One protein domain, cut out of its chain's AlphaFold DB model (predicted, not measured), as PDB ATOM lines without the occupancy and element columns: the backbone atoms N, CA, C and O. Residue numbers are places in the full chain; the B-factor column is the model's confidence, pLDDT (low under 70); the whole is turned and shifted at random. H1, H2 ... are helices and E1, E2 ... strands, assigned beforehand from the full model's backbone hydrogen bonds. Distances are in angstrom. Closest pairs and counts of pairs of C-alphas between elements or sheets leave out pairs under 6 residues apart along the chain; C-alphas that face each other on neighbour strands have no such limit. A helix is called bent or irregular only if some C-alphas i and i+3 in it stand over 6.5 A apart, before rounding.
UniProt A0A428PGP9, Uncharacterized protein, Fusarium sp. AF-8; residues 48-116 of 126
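AT A GLANCE: This is residues 48 to 116 of the 126 residues of an uncharacterized protein of Fusarium sp. AF-8 (UniProt A0A428PGP9). A narrow three-stranded sheet, E2 beside E3 beside E4, makes most of the length, with the turn of the E2 and E3 hairpin at one end and, gathered round the other end, a head of loops with the short strand E1 and the one-turn helix H1. The long strand E3 lies in the middle of the sheet and bends on its way, and the head is largely chain without named elements, residues 48 to 67 among it. The printed part has 69 residues, with one named helix and four named strands in the order E1 E2 E3 H1 E4; the sheet runs E2 E3 E4, antiparallel. The class is mostly strand, although under half of the residues are in named elements. The whole is only just compact, close to loose, with a radius of gyration of the C-alphas of 13.2 A, and elongated, spanning 38 by 23 by 20 A.

IN THESE COORDINATES: E3, residues 86 to 94, is the longest strand at 23.7 A, from C-alpha 86 at (3.406, -11.494, 17.368) to C-alpha 94 at (-4.070, -28.731, 2.898). E2, residues 76 to 80, measures 12.7 A. E4, residues 109 to 115, measures 19.4 A and ends with C-alpha 115 at (1.352, -15.061, 19.444). E1 is residues 68 to 70, beginning with C-alpha 68 at (-4.608, -28.315, 8.399). H1 is residues 102 to 106 and only just irregular: C-alphas 102 and 105 are 6.6 A apart.

HOW THE PARTS SIT: E3 is the inner strand and bends by 53 degrees at residue 90. E3 and E4 are antiparallel at 142 degrees; N 112 and O 89 are within hydrogen-bond range at 2.8 A, and N 89 and O 112 at 2.9 A. E2 and E3 form an antiparallel hairpin at 163 degrees, with N 78 and O 88 at 2.9 A. E2 and E4 are the edge strands. E1 and E3 meet only at a point, where the C-alphas of Thr 69 and Phe 93, which face each other, are 4.8 A apart. E1 is apart from E2, E4 and H1. H1 is only just on the sheet, which it only grazes with residues 104 to 106; its closest C-alphas to E3 are those of Phe 93 and Tyr 106, 6.4 A apart. In H1, 0 of 1 O i to N i+4 pairs and 1 of 2 O i to N i+3 pairs are within hydrogen-bond range.

THE WHOLE: The two C-alphas farthest apart are those of Arg 84 and Pro 100, 39.1 A. The printed part has no cut. The links E1 to E2, E2 to E3 and H1 to E4 are tight, E3 to H1 is short, and no link is long. The mean pLDDT of the printed part is 88.0, and no printed residue is under 70.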
ATOM      1  N   ILE A  48      -1.960 -32.577   9.559       91.00
ATOM      2  CA  ILE A  48      -2.501 -33.787   8.933       91.00
ATOM      3  C   ILE A  48      -1.438 -34.424   8.025       91.00
ATOM      4  O   ILE A  48      -0.407 -33.818   7.744       91.00
ATOM      5  N   ALA A  49      -1.641 -35.675   7.602       90.31
ATOM      6  CA  ALA A  49      -0.739 -36.343   6.664       90.31
ATOM      7  C   ALA A  49      -0.541 -35.518   5.376       90.31
ATOM      8  O   ALA A  49      -1.486 -34.921   4.871       90.31
ATOM      9  N   ASP A  50       0.677 -35.501   4.830       88.81
ATOM     10  CA  ASP A  50       1.039 -34.625   3.700       88.81
ATOM     11  C   ASP A  50       0.272 -34.929   2.406       88.81
ATOM     12  O   ASP A  50       0.100 -34.058   1.558       88.81
ATOM     13  N   ASN A  51      -0.214 -36.160   2.259       88.12
ATOM     14  CA  ASN A  51      -1.032 -36.609   1.139       88.12
ATOM     15  C   ASN A  51      -2.543 -36.460   1.392       88.12
ATOM     16  O   ASN A  51      -3.328 -37.097   0.690       88.12
ATOM     17  N   ALA A  52      -2.950 -35.664   2.390       88.19
ATOM     18  CA  ALA A  52      -4.354 -35.447   2.715       88.19
ATOM     19  C   ALA A  52      -5.139 -34.915   1.508       88.19
ATOM     20  O   ALA A  52      -4.789 -33.905   0.884       88.19
ATOM     21  N   GLY A  53      -6.229 -35.605   1.203       88.38
ATOM     22  CA  GLY A  53      -7.180 -35.252   0.173       88.38
ATOM     23  C   GLY A  53      -8.192 -34.199   0.638       88.38
ATOM     24  O   GLY A  53      -8.280 -33.842   1.816       88.38
ATOM     25  N   PRO A  54      -8.985 -33.650  -0.291       87.94
ATOM     26  CA  PRO A  54      -9.991 -32.648   0.036       87.94
ATOM     27  C   PRO A  54     -11.085 -33.199   0.951       87.94
ATOM     28  O   PRO A  54     -11.761 -34.159   0.595       87.94
ATOM     29  N   GLY A  55     -11.316 -32.531   2.081       86.12
ATOM     30  CA  GLY A  55     -12.302 -32.944   3.081       86.12
ATOM     31  C   GLY A  55     -11.729 -33.785   4.224       86.12
ATOM     32  O   GLY A  55     -12.441 -34.009   5.198       86.12
ATOM     33  N   ASP A  56     -10.450 -34.168   4.170       89.81
ATOM     34  CA  ASP A  56      -9.781 -34.910   5.252       89.81
ATOM     35  C   ASP A  56      -9.657 -34.081   6.541       89.81
ATOM     36  O   ASP A  56      -9.498 -34.604   7.645       89.81
ATOM     37  N   CYS A  57      -9.761 -32.759   6.414       88.69
ATOM     38  CA  CYS A  57      -9.809 -31.834   7.533       88.69
ATOM     39  C   CYS A  57     -11.145 -31.936   8.281       88.69
ATOM     40  O   CYS A  57     -12.129 -31.300   7.905       88.69
ATOM     41  N   ASN A  58     -11.172 -32.696   9.377       82.38
ATOM     42  CA  ASN A  58     -12.370 -32.865  10.200       82.38
ATOM     43  C   ASN A  58     -12.595 -31.666  11.150       82.38
ATOM     44  O   ASN A  58     -11.651 -31.121  11.728       82.38
ATOM     45  N   LEU A  59     -13.856 -31.288  11.362       84.94
ATOM     46  CA  LEU A  59     -14.276 -30.258  12.314       84.94
ATOM     47  C   LEU A  59     -14.081 -30.662  13.783       84.94
ATOM     48  O   LEU A  59     -14.010 -29.788  14.639       84.94
ATOM     49  N   THR A  60     -13.947 -31.952  14.100       82.12
ATOM     50  CA  THR A  60     -13.669 -32.393  15.479       82.12
ATOM     51  C   THR A  60     -12.313 -31.893  15.977       82.12
ATOM     52  O   THR A  60     -12.197 -31.481  17.127       82.12
ATOM     53  N   VAL A  61     -11.284 -31.912  15.119       79.94
ATOM     54  CA  VAL A  61      -9.921 -31.493  15.491       79.94
ATOM     55  C   VAL A  61      -9.646 -30.033  15.104       79.94
ATOM     56  O   VAL A  61      -8.942 -29.342  15.838       79.94
ATOM     57  N   ASN A  62     -10.261 -29.514  14.035       85.06
ATOM     58  CA  ASN A  62     -10.266 -28.081  13.725       85.06
ATOM     59  C   ASN A  62     -11.710 -27.549  13.622       85.06
ATOM     60  O   ASN A  62     -12.241 -27.418  12.513       85.06
ATOM     61  N   PRO A  63     -12.339 -27.175  14.754       86.25
ATOM     62  CA  PRO A  63     -13.718 -26.676  14.783       86.25
ATOM     63  C   PRO A  63     -13.927 -25.380  14.003       86.25
ATOM     64  O   PRO A  63     -15.056 -25.039  13.655       86.25
ATOM     65  N   LYS A  64     -12.849 -24.640  13.718       83.88
ATOM     66  CA  LYS A  64     -12.903 -23.416  12.915       83.88
ATOM     67  C   LYS A  64     -13.037 -23.711  11.418       83.88
ATOM     68  O   LYS A  64     -13.334 -22.799  10.651       83.88
ATOM     69  N   GLY A  65     -12.817 -24.959  10.989       84.62
ATOM     70  CA  GLY A  65     -12.882 -25.363   9.581       84.62
ATOM     71  C   GLY A  65     -11.767 -24.766   8.716       84.62
ATOM     72  O   GLY A  65     -11.894 -24.713   7.495       84.62
ATOM     73  N   THR A  66     -10.676 -24.309   9.336       80.31
ATOM     74  CA  THR A  66      -9.566 -23.582   8.701       80.31
ATOM     75  C   THR A  66      -8.433 -24.509   8.248       80.31
ATOM     76  O   THR A  66      -7.279 -24.240   8.551       80.31
ATOM     77  N   ALA A  67      -8.744 -25.593   7.524       86.75
ATOM     78  CA  ALA A  67      -7.764 -26.558   6.987       86.75
ATOM     79  C   ALA A  67      -6.682 -27.019   8.003       86.75
ATOM     80  O   ALA A  67      -6.805 -26.804   9.209       86.75
ATOM     81  N   TYR A  68      -5.686 -27.783   7.553       91.19
ATOM     82  CA  TYR A  68      -4.608 -28.315   8.399       91.19
ATOM     83  C   TYR A  68      -3.271 -28.080   7.708       91.19
ATOM     84  O   TYR A  68      -3.211 -27.906   6.490       91.19
ATOM     85  N   THR A  69      -2.186 -28.060   8.465       90.56
ATOM     86  CA  THR A  69      -0.842 -28.082   7.887       90.56
ATOM     87  C   THR A  69      -0.450 -29.508   7.507       90.56
ATOM     88  O   THR A  69      -0.958 -30.467   8.079       90.56
ATOM     89  N   GLY A  70       0.458 -29.673   6.545       87.56
ATOM     90  CA  GLY A  70       1.131 -30.962   6.358       87.56
ATOM     91  C   GLY A  70       2.045 -31.295   7.546       87.56
ATOM     92  O   GLY A  70       2.531 -30.391   8.233       87.56
ATOM     93  N   LYS A  71       2.309 -32.585   7.779       85.56
ATOM     94  CA  LYS A  71       3.337 -33.059   8.723       85.56
ATOM     95  C   LYS A  71       4.724 -32.560   8.324       85.56
ATOM     96  O   LYS A  71       5.503 -32.165   9.192       85.56
ATOM     97  N   THR A  72       5.029 -32.564   7.029       83.00
ATOM     98  CA  THR A  72       6.246 -31.968   6.482       83.00
ATOM     99  C   THR A  72       6.027 -30.470   6.373       83.00
ATOM    100  O   THR A  72       5.510 -29.932   5.392       83.00
ATOM    101  N   LEU A  73       6.375 -29.786   7.454       71.56
ATOM    102  CA  LEU A  73       6.012 -28.399   7.622       71.56
ATOM    103  C   LEU A  73       7.066 -27.456   7.034       71.56
ATOM    104  O   LEU A  73       8.167 -27.309   7.562       71.56
ATOM    105  N   HIS A  74       6.688 -26.732   5.985       72.62
ATOM    106  CA  HIS A  74       7.468 -25.618   5.455       72.62
ATOM    107  C   HIS A  74       6.971 -24.294   6.047       72.62
ATOM    108  O   HIS A  74       6.280 -23.529   5.371       72.62
ATOM    109  N   LEU A  75       7.299 -24.014   7.314       76.44
ATOM    110  CA  LEU A  75       7.076 -22.674   7.869       76.44
ATOM    111  C   LEU A  75       8.169 -21.735   7.396       76.44
ATOM    112  O   LEU A  75       9.358 -22.002   7.566       76.44
ATOM    113  N   ARG A  76       7.755 -20.582   6.881       80.06
ATOM    114  CA  ARG A  76       8.649 -19.437   6.727       80.06
ATOM    115  C   ARG A  76       8.170 -18.345   7.661       80.06
ATOM    116  O   ARG A  76       7.139 -17.723   7.414       80.06
ATOM    117  N   SER A  77       8.891 -18.160   8.760       78.25
ATOM    118  CA  SER A  77       8.646 -17.050   9.676       78.25
ATOM    119  C   SER A  77       9.373 -15.809   9.188       78.25
ATOM    120  O   SER A  77      10.518 -15.881   8.743       78.25
ATOM    121  N   SER A  78       8.708 -14.670   9.314       76.62
ATOM    122  CA  SER A  78       9.345 -13.360   9.225       76.62
ATOM    123  C   SER A  78       9.798 -12.887  10.615       76.62
ATOM    124  O   SER A  78       9.902 -13.685  11.552       76.62
ATOM    125  N   SER A  79      10.081 -11.588  10.736       84.31
ATOM    126  CA  SER A  79      10.433 -10.938  11.996       84.31
ATOM    127  C   SER A  79       9.227 -10.785  12.933       84.31
ATOM    128  O   SER A  79       8.064 -10.957  12.553       84.31
ATOM    129  N   PHE A  80       9.514 -10.409  14.175       89.31
ATOM    130  CA  PHE A  80       8.502  -9.959  15.120       89.31
ATOM    131  C   PHE A  80       7.860  -8.655  14.641       89.31
ATOM    132  O   PHE A  80       8.530  -7.759  14.125       89.31
ATOM    133  N   LEU A  81       6.558  -8.521  14.879       91.56
ATOM    134  CA  LEU A  81       5.868  -7.242  14.749       91.56
ATOM    135  C   LEU A  81       6.394  -6.235  15.791       91.56
ATOM    136  O   LEU A  81       6.957  -6.646  16.809       91.56
ATOM    137  N   PRO A  82       6.165  -4.916  15.614       94.31
ATOM    138  CA  PRO A  82       6.683  -3.881  16.521       94.31
ATOM    139  C   PRO A  82       6.326  -4.073  18.003       94.31
ATOM    140  O   PRO A  82       7.055  -3.628  18.883       94.31
ATOM    141  N   ASN A  83       5.229  -4.781  18.291       91.38
ATOM    142  CA  ASN A  83       4.800  -5.107  19.653       91.38
ATOM    143  C   ASN A  83       5.583  -6.258  20.313       91.38
ATOM    144  O   ASN A  83       5.342  -6.543  21.484       91.38
ATOM    145  N   ARG A  84       6.480  -6.932  19.576       89.19
ATOM    146  CA  ARG A  84       7.332  -8.053  20.021       89.19
ATOM    147  C   ARG A  84       6.584  -9.267  20.586       89.19
ATOM    148  O   ARG A  84       7.193 -10.127  21.211       89.19
ATOM    149  N   LYS A  85       5.271  -9.338  20.374       91.38
ATOM    150  CA  LYS A  85       4.391 -10.404  20.884       91.38
ATOM    151  C   LYS A  85       3.770 -11.247  19.780       91.38
ATOM    152  O   LYS A  85       3.085 -12.221  20.067       91.38
ATOM    153  N   HIS A  86       3.971 -10.840  18.532       92.00
ATOM    154  CA  HIS A  86       3.406 -11.494  17.368       92.00
ATOM    155  C   HIS A  86       4.485 -11.662  16.312       92.00
ATOM    156  O   HIS A  86       5.315 -10.772  16.116       92.00
ATOM    157  N   ILE A  87       4.414 -12.774  15.600       91.69
ATOM    158  CA  ILE A  87       5.198 -13.040  14.396       91.69
ATOM    159  C   ILE A  87       4.244 -13.319  13.241       91.69
ATOM    160  O   ILE A  87       3.133 -13.814  13.452       91.69
ATOM    161  N   LEU A  88       4.678 -13.013  12.021       91.62
ATOM    162  CA  LEU A  88       3.964 -13.419  10.813       91.62
ATOM    163  C   LEU A  88       4.655 -14.633  10.204       91.62
ATOM    164  O   LEU A  88       5.867 -14.605   9.963       91.62
ATOM    165  N   VAL A  89       3.872 -15.676   9.944       90.38
ATOM    166  CA  VAL A  89       4.345 -16.960   9.429       90.38
ATOM    167  C   VAL A  89       3.574 -17.311   8.169       90.38
ATOM    168  O   VAL A  89       2.347 -17.293   8.145       90.38
ATOM    169  N   GLN A  90       4.299 -17.640   7.109       90.88
ATOM    170  CA  GLN A  90       3.718 -18.200   5.901       90.88
ATOM    171  C   GLN A  90       3.610 -19.718   6.049       90.88
ATOM    172  O   GLN A  90       4.586 -20.386   6.401       90.88
ATOM    173  N   VAL A  91       2.427 -20.250   5.759       88.69
ATOM    174  CA  VAL A  91       2.095 -21.669   5.897       88.69
ATOM    175  C   VAL A  91       1.255 -22.133   4.712       88.69
ATOM    176  O   VAL A  91       0.405 -21.395   4.217       88.69
ATOM    177  N   THR A  92       1.487 -23.357   4.243       89.75
ATOM    178  CA  THR A  92       0.630 -24.002   3.241       89.75
ATOM    179  C   THR A  92      -0.343 -24.932   3.939       89.75
ATOM    180  O   THR A  92       0.065 -25.890   4.592       89.75
ATOM    181  N   PHE A  93      -1.627 -24.625   3.801       91.00
ATOM    182  CA  PHE A  93      -2.713 -25.431   4.329       91.00
ATOM    183  C   PHE A  93      -3.224 -26.414   3.273       91.00
ATOM    184  O   PHE A  93      -3.329 -26.060   2.098       91.00
ATOM    185  N   ILE A  94      -3.572 -27.621   3.715       91.81
ATOM    186  CA  ILE A  94      -4.070 -28.731   2.898       91.81
ATOM    187  C   ILE A  94      -5.339 -29.340   3.500       91.81
ATOM    188  O   ILE A  94      -5.713 -29.041   4.634       91.81
ATOM    189  N   GLY A  95      -6.016 -30.177   2.713       90.50
ATOM    190  CA  GLY A  95      -7.133 -31.018   3.148       90.50
ATOM    191  C   GLY A  95      -8.488 -30.316   3.332       90.50
ATOM    192  O   GLY A  95      -9.471 -30.967   3.692       90.50
ATOM    193  N   ALA A  96      -8.587 -29.008   3.067       91.75
ATOM    194  CA  ALA A  96      -9.876 -28.312   3.061       91.75
ATOM    195  C   ALA A  96     -10.814 -28.884   1.968       91.75
ATOM    196  O   ALA A  96     -10.334 -29.381   0.941       91.75
ATOM    197  N   PRO A  97     -12.146 -28.820   2.147       91.50
ATOM    198  CA  PRO A  97     -13.107 -29.341   1.170       91.50
ATOM    199  C   PRO A  97     -13.024 -28.598  -0.173       91.50
ATOM    200  O   PRO A  97     -12.621 -27.441  -0.223       91.50
ATOM    201  N   LYS A  98     -13.442 -29.229  -1.279       91.19
ATOM    202  CA  LYS A  98     -13.507 -28.560  -2.596       91.19
ATOM    203  C   LYS A  98     -14.678 -27.571  -2.683       91.19
ATOM    204  O   LYS A  98     -15.648 -27.658  -1.929       91.19
ATOM    205  N   ALA A  99     -14.604 -26.651  -3.648       91.12
ATOM    206  CA  ALA A  99     -15.751 -25.837  -4.051       91.12
ATOM    207  C   ALA A  99     -16.957 -26.741  -4.418       91.12
ATOM    208  O   ALA A  99     -16.742 -27.849  -4.914       91.12
ATOM    209  N   PRO A 100     -18.209 -26.311  -4.168       93.38
ATOM    210  CA  PRO A 100     -18.635 -24.962  -3.776       93.38
ATOM    211  C   PRO A 100     -18.574 -24.680  -2.263       93.38
ATOM    212  O   PRO A 100     -19.068 -23.646  -1.814       93.38
ATOM    213  N   ASN A 101     -17.981 -25.568  -1.453       91.00
ATOM    214  CA  ASN A 101     -17.853 -25.330  -0.016       91.00
ATOM    215  C   ASN A 101     -17.029 -24.056   0.254       91.00
ATOM    216  O   ASN A 101     -15.932 -23.892  -0.282       91.00
ATOM    217  N   ARG A 102     -17.531 -23.162   1.118       90.69
ATOM    218  CA  ARG A 102     -16.866 -21.892   1.457       90.69
ATOM    219  C   ARG A 102     -15.474 -22.082   2.068       90.69
ATOM    220  O   ARG A 102     -14.605 -21.252   1.836       90.69
ATOM    221  N   ALA A 103     -15.240 -23.178   2.791       90.88
ATOM    222  CA  ALA A 103     -13.941 -23.492   3.392       90.88
ATOM    223  C   ALA A 103     -12.874 -23.915   2.363       90.88
ATOM    224  O   ALA A 103     -11.699 -24.013   2.711       90.88
ATOM    225  N   SER A 104     -13.243 -24.105   1.090       92.31
ATOM    226  CA  SER A 104     -12.292 -24.407   0.008       92.31
ATOM    227  C   SER A 104     -11.198 -23.362  -0.162       92.31
ATOM    228  O   SER A 104     -10.096 -23.681  -0.605       92.31
ATOM    229  N   ILE A 105     -11.457 -22.128   0.273       92.19
ATOM    230  CA  ILE A 105     -10.470 -21.055   0.267       92.19
ATOM    231  C   ILE A 105      -9.253 -21.368   1.145       92.19
ATOM    232  O   ILE A 105      -8.194 -20.797   0.931       92.19
ATOM    233  N   TYR A 106      -9.364 -22.257   2.129       91.56
ATOM    234  CA  TYR A 106      -8.251 -22.514   3.033       91.56
ATOM    235  C   TYR A 106      -7.213 -23.479   2.460       91.56
ATOM    236  O   TYR A 106      -6.119 -23.550   3.003       91.56
ATOM    237  N   ASN A 107      -7.494 -24.178   1.356       91.25
ATOM    238  CA  ASN A 107      -6.545 -25.104   0.732       91.25
ATOM    239  C   ASN A 107      -5.533 -24.362  -0.162       91.25
ATOM    240  O   ASN A 107      -5.629 -24.392  -1.390       91.25
ATOM    241  N   ARG A 108      -4.627 -23.597   0.461       90.50
ATOM    242  CA  ARG A 108      -3.570 -22.810  -0.197       90.50
ATOM    243  C   ARG A 108      -2.534 -22.299   0.804       90.50
ATOM    244  O   ARG A 108      -2.704 -22.394   2.020       90.50
ATOM    245  N   THR A 109      -1.487 -21.673   0.281       91.62
ATOM    246  CA  THR A 109      -0.544 -20.879   1.071       91.62
ATOM    247  C   THR A 109      -1.195 -19.608   1.614       91.62
ATOM    248  O   THR A 109      -1.856 -18.871   0.882       91.62
ATOM    249  N   GLN A 110      -1.007 -19.355   2.907       90.12
ATOM    250  CA  GLN A 110      -1.573 -18.232   3.646       90.12
ATOM    251  C   GLN A 110      -0.531 -17.625   4.588       90.12
ATOM    252  O   GLN A 110       0.445 -18.277   4.966       90.12
ATOM    253  N   LEU A 111      -0.756 -16.370   4.971       90.75
ATOM    254  CA  LEU A 111       0.006 -15.685   6.007       90.75
ATOM    255  C   LEU A 111      -0.823 -15.677   7.292       90.75
ATOM    256  O   LEU A 111      -1.964 -15.217   7.281       90.75
ATOM    257  N   ILE A 112      -0.256 -16.183   8.381       89.12
ATOM    258  CA  ILE A 112      -0.897 -16.227   9.698       89.12
ATOM    259  C   ILE A 112      -0.108 -15.393  10.704       89.12
ATOM    260  O   ILE A 112       1.113 -15.263  10.598       89.12
ATOM    261  N   ALA A 113      -0.809 -14.838  11.689       90.94
ATOM    262  CA  ALA A 113      -0.194 -14.236  12.861       90.94
ATOM    263  C   ALA A 113      -0.181 -15.261  13.998       90.94
ATOM    264  O   ALA A 113      -1.190 -15.917  14.238       90.94
ATOM    265  N   VAL A 114       0.944 -15.376  14.697       90.38
ATOM    266  CA  VAL A 114       1.103 -16.281  15.844       90.38
ATOM    267  C   VAL A 114       1.538 -15.463  17.045       90.38
ATOM    268  O   VAL A 114       2.442 -14.627  16.920       90.38
ATOM    269  N   LYS A 115       0.913 -15.688  18.200       91.19
ATOM    270  CA  LYS A 115       1.352 -15.061  19.444       91.19
ATOM    271  C   LYS A 115       2.543 -15.801  20.031       91.19
ATOM    272  O   LYS A 115       2.599 -17.024  20.094       91.19
ATOM    273  N   THR A 116       3.515 -15.029  20.494       90.56
ATOM    274  CA  THR A 116       4.751 -15.549  21.090       90.56
ATOM    275  C   THR A 116       4.748 -15.457  22.611       90.56
ATOM    276  O   THR A 116       5.683 -15.912  23.255       90.56
TER     277      THR A 116